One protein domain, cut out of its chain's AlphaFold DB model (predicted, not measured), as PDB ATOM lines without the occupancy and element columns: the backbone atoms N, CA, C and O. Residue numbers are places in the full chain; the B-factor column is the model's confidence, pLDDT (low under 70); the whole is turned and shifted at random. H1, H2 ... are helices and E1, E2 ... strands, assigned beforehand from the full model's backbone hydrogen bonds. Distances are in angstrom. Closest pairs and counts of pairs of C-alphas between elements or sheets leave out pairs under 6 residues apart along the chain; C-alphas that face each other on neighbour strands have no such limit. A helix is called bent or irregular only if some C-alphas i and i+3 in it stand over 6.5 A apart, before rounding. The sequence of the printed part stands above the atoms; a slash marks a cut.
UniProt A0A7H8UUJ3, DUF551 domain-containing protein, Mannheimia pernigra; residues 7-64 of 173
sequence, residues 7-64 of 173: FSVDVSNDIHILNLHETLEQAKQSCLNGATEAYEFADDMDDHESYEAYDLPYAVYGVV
ATOM      1  N   PHE A   7     -49.365 -38.573  55.358       94.81
ATOM      2  CA  PHE A   7     -48.180 -38.191  54.607       94.81
ATOM      3  C   PHE A   7     -48.441 -38.217  53.105       94.81
ATOM      4  O   PHE A   7     -49.312 -38.951  52.637       94.81
ATOM      5  N   SER A   8     -47.663 -37.441  52.362       97.12
ATOM      6  CA  SER A   8     -47.478 -37.581  50.920       97.12
ATOM      7  C   SER A   8     -45.991 -37.634  50.603       97.12
ATOM      8  O   SER A   8     -45.164 -37.147  51.378       97.12
ATOM      9  N   VAL A   9     -45.650 -38.230  49.471       96.62
ATOM     10  CA  VAL A   9     -44.316 -38.153  48.889       96.62
ATOM     11  C   VAL A   9     -44.373 -37.171  47.728       96.62
ATOM     12  O   VAL A   9     -45.161 -37.336  46.799       96.62
ATOM     13  N   ASP A  10     -43.564 -36.125  47.825       94.75
ATOM     14  CA  ASP A  10     -43.341 -35.176  46.748       94.75
ATOM     15  C   ASP A  10     -42.288 -35.735  45.790       94.75
ATOM     16  O   ASP A  10     -41.159 -36.010  46.201       94.75
ATOM     17  N   VAL A  11     -42.699 -35.920  44.537       94.62
ATOM     18  CA  VAL A  11     -41.889 -36.469  43.444       94.62
ATOM     19  C   VAL A  11     -41.533 -35.418  42.393       94.62
ATOM     20  O   VAL A  11     -40.929 -35.761  41.388       94.62
ATOM     21  N   SER A  12     -41.887 -34.139  42.592       87.31
ATOM     22  CA  SER A  12     -41.556 -33.084  41.620       87.31
ATOM     23  C   SER A  12     -40.084 -32.666  41.648       87.31
ATOM     24  O   SER A  12     -39.631 -31.891  40.809       87.31
ATOM     25  N   ASN A  13     -39.322 -33.191  42.608       76.69
ATOM     26  CA  ASN A  13     -37.897 -32.955  42.766       76.69
ATOM     27  C   ASN A  13     -37.121 -34.273  42.642       76.69
ATOM     28  O   ASN A  13     -37.608 -35.320  43.061       76.69
ATOM     29  N   ASP A  14     -35.850 -34.186  42.227       73.31
ATOM     30  CA  ASP A  14     -34.904 -35.319  42.125       73.31
ATOM     31  C   ASP A  14     -34.746 -36.142  43.423       73.31
ATOM     32  O   ASP A  14     -34.150 -37.223  43.438       73.31
ATOM     33  N   ILE A  15     -35.206 -35.601  44.552       83.94
ATOM     34  CA  ILE A  15     -35.225 -36.268  45.846       83.94
ATOM     35  C   ILE A  15     -36.682 -36.362  46.278       83.94
ATOM     36  O   ILE A  15     -37.315 -35.343  46.538       83.94
ATOM     37  N   HIS A  16     -37.178 -37.588  46.430       90.31
ATOM     38  CA  HIS A  16     -38.501 -37.837  46.987       90.31
ATOM     39  C   HIS A  16     -38.574 -37.365  48.444       90.31
ATOM     40  O   HIS A  16     -37.900 -37.918  49.320       90.31
ATOM     41  N   ILE A  17     -39.386 -36.339  48.710       92.44
ATOM     42  CA  ILE A  17     -39.523 -35.728  50.040       92.44
ATOM     43  C   ILE A  17     -40.825 -36.191  50.687       92.44
ATOM     44  O   ILE A  17     -41.899 -36.075  50.106       92.44
ATOM     45  N   LEU A  18     -40.740 -36.679  51.926       93.88
ATOM     46  CA  LEU A  18     -41.921 -37.012  52.718       93.88
ATOM     47  C   LEU A  18     -42.465 -35.751  53.399       93.88
ATOM     48  O   LEU A  18     -41.793 -35.152  54.239       93.88
ATOM     49  N   ASN A  19     -43.702 -35.395  53.068       93.69
ATOM     50  CA  ASN A  19     -44.447 -34.294  53.667       93.69
ATOM     51  C   ASN A  19     -45.524 -34.838  54.602       93.69
ATOM     52  O   ASN A  19     -46.234 -35.777  54.250       93.69
ATOM     53  N   LEU A  20     -45.654 -34.241  55.786       93.56
ATOM     54  CA  LEU A  20     -46.672 -34.595  56.774       93.56
ATOM     55  C   LEU A  20     -47.876 -33.651  56.674       93.56
ATOM     56  O   LEU A  20     -47.713 -32.467  56.385       93.56
ATOM     57  N   HIS A  21     -49.076 -34.185  56.916       92.75
ATOM     58  CA  HIS A  21     -50.343 -33.460  56.784       92.75
ATOM     59  C   HIS A  21     -51.300 -33.756  57.939       92.75
ATOM     60  O   HIS A  21     -51.391 -34.884  58.436       92.75
ATOM     61  N   GLU A  22     -52.104 -32.753  58.294       87.12
ATOM     62  CA  GLU A  22     -53.143 -32.867  59.321       87.12
ATOM     63  C   GLU A  22     -54.348 -33.693  58.836       87.12
ATOM     64  O   GLU A  22     -55.002 -34.377  59.629       87.12
ATOM     65  N   THR A  23     -54.653 -33.642  57.533       87.25
ATOM     66  CA  THR A  23     -55.832 -34.285  56.930       87.25
ATOM     67  C   THR A  23     -55.486 -35.174  55.734       87.25
ATOM     68  O   THR A  23     -54.531 -34.917  55.000       87.25
ATOM     69  N   LEU A  24     -56.315 -36.198  55.495       88.69
ATOM     70  CA  LEU A  24     -56.173 -37.088  54.340       88.69
ATOM     71  C   LEU A  24     -56.306 -36.332  53.010       88.69
ATOM     72  O   LEU A  24     -55.586 -36.626  52.061       88.69
ATOM     73  N   GLU A  25     -57.200 -35.345  52.942       93.50
ATOM     74  CA  GLU A  25     -57.423 -34.558  51.724       93.50
ATOM     75  C   GLU A  25     -56.216 -33.679  51.375       93.50
ATOM     76  O   GLU A  25     -55.852 -33.579  50.206       93.50
ATOM     77  N   GLN A  26     -55.530 -33.115  52.376       94.81
ATOM     78  CA  GLN A  26     -54.258 -32.416  52.155       94.81
ATOM     79  C   GLN A  26     -53.183 -33.362  51.608       94.81
ATOM     80  O   GLN A  26     -52.520 -33.019  50.631       94.81
ATOM     81  N   ALA A  27     -53.052 -34.564  52.179       95.94
ATOM     82  CA  ALA A  27     -52.088 -35.557  51.712       95.94
ATOM     83  C   ALA A  27     -52.371 -36.009  50.268       95.94
ATOM     84  O   ALA A  27     -51.463 -36.014  49.436       95.94
ATOM     85  N   LYS A  28     -53.636 -36.310  49.944       96.88
ATOM     86  CA  LYS A  28     -54.081 -36.637  48.579       96.88
ATOM     87  C   LYS A  28     -53.751 -35.517  47.597       96.88
ATOM     88  O   LYS A  28     -53.141 -35.770  46.562       96.88
ATOM     89  N   GLN A  29     -54.128 -34.281  47.928       97.88
ATOM     90  CA  GLN A  29     -53.927 -33.140  47.038       97.88
ATOM     91  C   GLN A  29     -52.442 -32.825  46.847       97.88
ATOM     92  O   GLN A  29     -52.016 -32.553  45.732       97.88
ATOM     93  N   SER A  30     -51.645 -32.891  47.915       96.69
ATOM     94  CA  SER A  30     -50.199 -32.684  47.840       96.69
ATOM     95  C   SER A  30     -49.515 -33.747  46.977       96.69
ATOM     96  O   SER A  30     -48.681 -33.393  46.150       96.69
ATOM     97  N   CYS A  31     -49.899 -35.019  47.120       97.44
ATOM     98  CA  CYS A  31     -49.402 -36.102  46.271       97.44
ATOM     99  C   CYS A  31     -49.760 -35.881  44.796       97.44
ATOM    100  O   CYS A  31     -48.906 -36.025  43.924       97.44
ATOM    101  N   LEU A  32     -51.013 -35.507  44.511       97.94
ATOM    102  CA  LEU A  32     -51.467 -35.245  43.147       97.94
ATOM    103  C   LEU A  32     -50.722 -34.062  42.518       97.94
ATOM    104  O   LEU A  32     -50.337 -34.141  41.354       97.94
ATOM    105  N   ASN A  33     -50.495 -32.990  43.280       97.19
ATOM    106  CA  ASN A  33     -49.738 -31.832  42.806       97.19
ATOM    107  C   ASN A  33     -48.302 -32.225  42.437       97.19
ATOM    108  O   ASN A  33     -47.887 -31.945  41.320       97.19
ATOM    109  N   GLY A  34     -47.590 -32.942  43.316       95.50
ATOM    110  CA  GLY A  34     -46.220 -33.389  43.032       95.50
ATOM    111  C   GLY A  34     -46.139 -34.297  41.799       95.50
ATOM    112  O   GLY A  34     -45.280 -34.108  40.943       95.50
ATOM    113  N   ALA A  35     -47.089 -35.228  41.647       96.62
ATOM    114  CA  ALA A  35     -47.165 -36.092  40.467       96.62
ATOM    115  C   ALA A  35     -47.474 -35.325  39.170       96.62
ATOM    116  O   ALA A  35     -46.999 -35.716  38.104       96.62
ATOM    117  N   THR A  36     -48.278 -34.260  39.259       96.94
ATOM    118  CA  THR A  36     -48.636 -33.402  38.119       96.94
ATOM    119  C   THR A  36     -47.445 -32.554  37.693       96.94
ATOM    120  O   THR A  36     -47.125 -32.513  36.513       96.94
ATOM    121  N   GLU A  37     -46.745 -31.939  38.646       95.75
ATOM    122  CA  GLU A  37     -45.535 -31.156  38.380       95.75
ATOM    123  C   GLU A  37     -44.431 -32.016  37.740       95.75
ATOM    124  O   GLU A  37     -43.832 -31.604  36.749       95.75
ATOM    125  N   ALA A  38     -44.206 -33.236  38.245       94.94
ATOM    126  CA  ALA A  38     -43.255 -34.180  37.650       94.94
ATOM    127  C   ALA A  38     -43.662 -34.601  36.224       94.94
ATOM    128  O   ALA A  38     -42.819 -34.677  35.331       94.94
ATOM    129  N   TYR A  39     -44.959 -34.822  35.986       96.06
ATOM    130  CA  TYR A  39     -45.475 -35.131  34.651       96.06
ATOM    131  C   TYR A  39     -45.268 -33.969  33.668       96.06
ATOM    132  O   TYR A  39     -44.826 -34.193  32.545       96.06
ATOM    133  N   GLU A  40     -45.573 -32.735  34.081       96.00
ATOM    134  CA  GLU A  40     -45.378 -31.529  33.263       96.00
ATOM    135  C   GLU A  40     -43.896 -31.317  32.926       96.00
ATOM    136  O   GLU A  40     -43.556 -31.012  31.785       96.00
ATOM    137  N   PHE A  41     -43.000 -31.558  33.885       93.94
ATOM    138  CA  PHE A  41     -41.562 -31.515  33.637       93.94
ATOM    139  C   PHE A  41     -41.110 -32.583  32.628       93.94
ATOM    140  O   PHE A  41     -40.292 -32.301  31.752       93.94
ATOM    141  N   ALA A  42     -41.657 -33.798  32.715       94.69
ATOM    142  CA  ALA A  42     -41.368 -34.863  31.761       94.69
ATOM    143  C   ALA A  42     -41.882 -34.546  30.345       94.69
ATOM    144  O   ALA A  42     -41.193 -34.878  29.381       94.69
ATOM    145  N   ASP A  43     -43.035 -33.877  30.218       96.19
ATOM    146  CA  ASP A  43     -43.577 -33.386  28.937       96.19
ATOM    147  C   ASP A  43     -42.644 -32.334  28.312       96.19
ATOM    148  O   ASP A  43     -42.282 -32.433  27.139       96.19
ATOM    149  N   ASP A  44     -42.154 -31.381  29.115       95.69
ATOM    150  CA  ASP A  44     -41.191 -30.359  28.678       95.69
ATOM    151  C   ASP A  44     -39.840 -30.959  28.235       95.69
ATOM    152  O   ASP A  44     -39.148 -30.393  27.379       95.69
ATOM    153  N   MET A  45     -39.453 -32.098  28.817       94.19
ATOM    154  CA  MET A  45     -38.180 -32.780  28.565       94.19
ATOM    155  C   MET A  45     -38.275 -33.930  27.547       94.19
ATOM    156  O   MET A  45     -37.228 -34.440  27.142       94.19
ATOM    157  N   ASP A  46     -39.485 -34.308  27.111       94.50
ATOM    158  CA  ASP A  46     -39.770 -35.510  26.302       94.50
ATOM    159  C   ASP A  46     -39.181 -36.795  26.935       94.50
ATOM    160  O   ASP A  46     -38.610 -37.650  26.257       94.50
ATOM    161  N   ASP A  47     -39.281 -36.911  28.268       92.94
ATOM    162  CA  ASP A  47     -38.660 -37.972  29.085       92.94
ATOM    163  C   ASP A  47     -39.681 -38.695  29.984       92.94
ATOM    164  O   ASP A  47     -39.498 -38.897  31.188       92.94
ATOM    165  N   HIS A  48     -40.807 -39.100  29.392       92.44
ATOM    166  CA  HIS A  48     -41.844 -39.847  30.111       92.44
ATOM    167  C   HIS A  48     -41.382 -41.235  30.582       92.44
ATOM    168  O   HIS A  48     -41.925 -41.750  31.558       92.44
ATOM    169  N   GLU A  49     -40.374 -41.833  29.934       94.69
ATOM    170  CA  GLU A  49     -39.801 -43.110  30.384       94.69
ATOM    171  C   GLU A  49     -39.203 -42.983  31.792       94.69
ATOM    172  O   GLU A  49     -39.407 -43.867  32.627       94.69
ATOM    173  N   SER A  50     -38.506 -41.878  32.078       90.62
ATOM    174  CA  SER A  50     -37.953 -41.624  33.409       90.62
ATOM    175  C   SER A  50     -39.050 -41.352  34.435       90.62
ATOM    176  O   SER A  50     -39.029 -41.953  35.508       90.62
ATOM    177  N   TYR A  51     -40.055 -40.544  34.088       93.31
ATOM    178  CA  TYR A  51     -41.200 -40.282  34.965       93.31
ATOM    179  C   TYR A  51     -41.936 -41.566  35.375       93.31
ATOM    180  O   TYR A  51     -42.184 -41.801  36.560       93.31
ATOM    181  N   GLU A  52     -42.256 -42.435  34.410       94.81
ATOM    182  CA  GLU A  52     -42.952 -43.697  34.679       94.81
ATOM    183  C   GLU A  52     -42.107 -44.666  35.518       94.81
ATOM    184  O   GLU A  52     -42.647 -45.413  36.338       94.81
ATOM    185  N   ALA A  53     -40.785 -44.673  35.321       93.25
ATOM    186  CA  ALA A  53     -39.883 -45.589  36.009       93.25
ATOM    187  C   ALA A  53     -39.478 -45.116  37.413       93.25
ATOM    188  O   ALA A  53     -39.259 -45.958  38.294       93.25
ATOM    189  N   TYR A  54     -39.348 -43.803  37.622       91.06
ATOM    190  CA  TYR A  54     -38.685 -43.243  38.801       91.06
ATOM    191  C   TYR A  54     -39.551 -42.318  39.644       91.06
ATOM    192  O   TYR A  54     -39.352 -42.343  40.850       91.06
ATOM    193  N   ASP A  55     -40.529 -41.604  39.084       92.94
ATOM    194  CA  ASP A  55     -41.298 -40.607  39.845       92.94
ATOM    195  C   ASP A  55     -42.681 -41.151  40.213       92.94
ATOM    196  O   ASP A  55     -43.029 -41.298  41.389       92.94
ATOM    197  N   LEU A  56     -43.464 -41.552  39.206       94.50
ATOM    198  CA  LEU A  56     -44.846 -42.002  39.378       94.50
ATOM    199  C   LEU A  56     -45.013 -43.140  40.408       94.50
ATOM    200  O   LEU A  56     -45.937 -43.055  41.222       94.50
ATOM    201  N   PRO A  57     -44.151 -44.178  40.464       95.00
ATOM    202  CA  PRO A  57     -44.289 -45.253  41.453       95.00
ATOM    203  C   PRO A  57     -44.139 -44.791  42.907       95.00
ATOM    204  O   PRO A  57     -44.575 -45.493  43.822       95.00
ATOM    205  N   TYR A  58     -43.507 -43.637  43.128       94.69
ATOM    206  CA  TYR A  58     -43.262 -43.073  44.450       94.69
ATOM    207  C   TYR A  58     -44.211 -41.928  44.789       94.69
ATOM    208  O   TYR A  58     -44.189 -41.471  45.928       94.69
ATOM    209  N   ALA A  59     -45.081 -41.510  43.866       95.81
ATOM    210  CA  ALA A  59     -46.161 -40.567  44.129       95.81
ATOM    211  C   ALA A  59     -47.248 -41.237  44.985       95.81
ATOM    212  O   ALA A  59     -48.291 -41.678  44.496       95.81
ATOM    213  N   VAL A  60     -46.978 -41.354  46.284       96.56
ATOM    214  CA  VAL A  60     -47.847 -42.033  47.247       96.56
ATOM    215  C   VAL A  60     -48.288 -41.096  48.361       96.56
ATOM    216  O   VAL A  60     -47.564 -40.195  48.783       96.56
ATOM    217  N   TYR A  61     -49.476 -41.360  48.895       96.75
ATOM    218  CA  TYR A  61     -49.972 -40.761  50.127       96.75
ATOM    219  C   TYR A  61     -50.491 -41.853  51.061       96.75
ATOM    220  O   TYR A  61     -50.847 -42.949  50.624       96.75
ATOM    221  N   GLY A  62     -50.547 -41.568  52.359       90.94
ATOM    222  CA  GLY A  62     -50.996 -42.560  53.324       90.94
ATOM    223  C   GLY A  62     -51.178 -42.032  54.736       90.94
ATOM    224  O   GLY A  62     -51.170 -40.829  54.990       90.94
ATOM    225  N   VAL A  63     -51.361 -42.976  55.658       87.50
ATOM    226  CA  VAL A  63     -51.539 -42.734  57.094       87.50
ATOM    227  C   VAL A  63     -50.267 -43.139  57.833       87.50
ATOM    228  O   VAL A  63     -49.696 -44.201  57.583       87.50
ATOM    229  N   VAL A  64     -49.834 -42.305  58.772       87.62
ATOM    230  CA  VAL A  64     -48.721 -42.580  59.677       87.62
ATOM    231  C   VAL A  64     -49.209 -43.505  60.792       87.62
ATOM    232  O   VAL A  64     -49.953 -43.097  61.686       87.62
TER     233      VAL A  64
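This is residues 7 to 64 of the 173 residues of the protein "DUF551 domain-containing protein" of Mannheimia pernigra (UniProt A0A7H8UUJ3). A long helix, H1, runs the length of a rod; along one side of it sit a small three-stranded sheet at one end and the shorter helix H2, which folds back from H1's far end, at the other. The 58 printed residues hold E1, E2, H1, H2 and E3 in that order; the sheet runs E2, E1, E3, antiparallel throughout. The class is mixed, helices and strands; the whole is compact, with a radius of gyration of the C-alphas of 11.2 A and spans of 36 by 14 by 14 A.

E1, residues 7 to 10, and E2, residues 17 to 21, form an antiparallel hairpin, with N 10 and O 17 at 2.8 A, within hydrogen-bond range. H1, residues 24 to 45, is on the sheet at a height of 9.1 A and runs along the strands, at 9 degrees to E1 on the local plane; the closest C-alphas of the two, of Asp 10 and Gly 34, are 5.0 A apart. H2, residues 48 to 58, touches residues 35 to 42 of H1 alone, a helical hairpin at a shallow tilt of 17 degrees, opposite ways; the closest C-alphas, of Ala 42 and His 48, are 5.3 A apart. H2 only grazes the sheet, with residues 55 to 58. E3, residues 61 to 63, is the antiparallel neighbour of E1, with N 7 and O 62 at 2.9 A, within hydrogen-bond range. E2, H1 H2 and E3 make a split strand-helix-strand unit, two strands running the same way with E1 between them, its crossover right-handed; H1 and the sheet make two layers, a helix on one face of a sheet. Every O i to N i+4 pair is within hydrogen-bond range in H1, and 4 of 7 in H2.

E1 begins at C-alpha 7, (-48.180, -38.191, 54.607), and is 9.7 A long; E2 is 12.9 A. H1 spans 31.7 A and ends at C-alpha 45, (-38.180, -32.780, 28.565). H2 spans 14.8 A and is only just irregular: C-alphas 53 and 56 are 7.0 A apart. E3, 7.4 A, ends at C-alpha 63, (-51.539, -42.734, 57.094).

The two C-alphas farthest apart, of Glu 22 and Asp 46, are 35.7 A apart. The printed part has no cut and no long link, and no printed residue is under 70 in pLDDT.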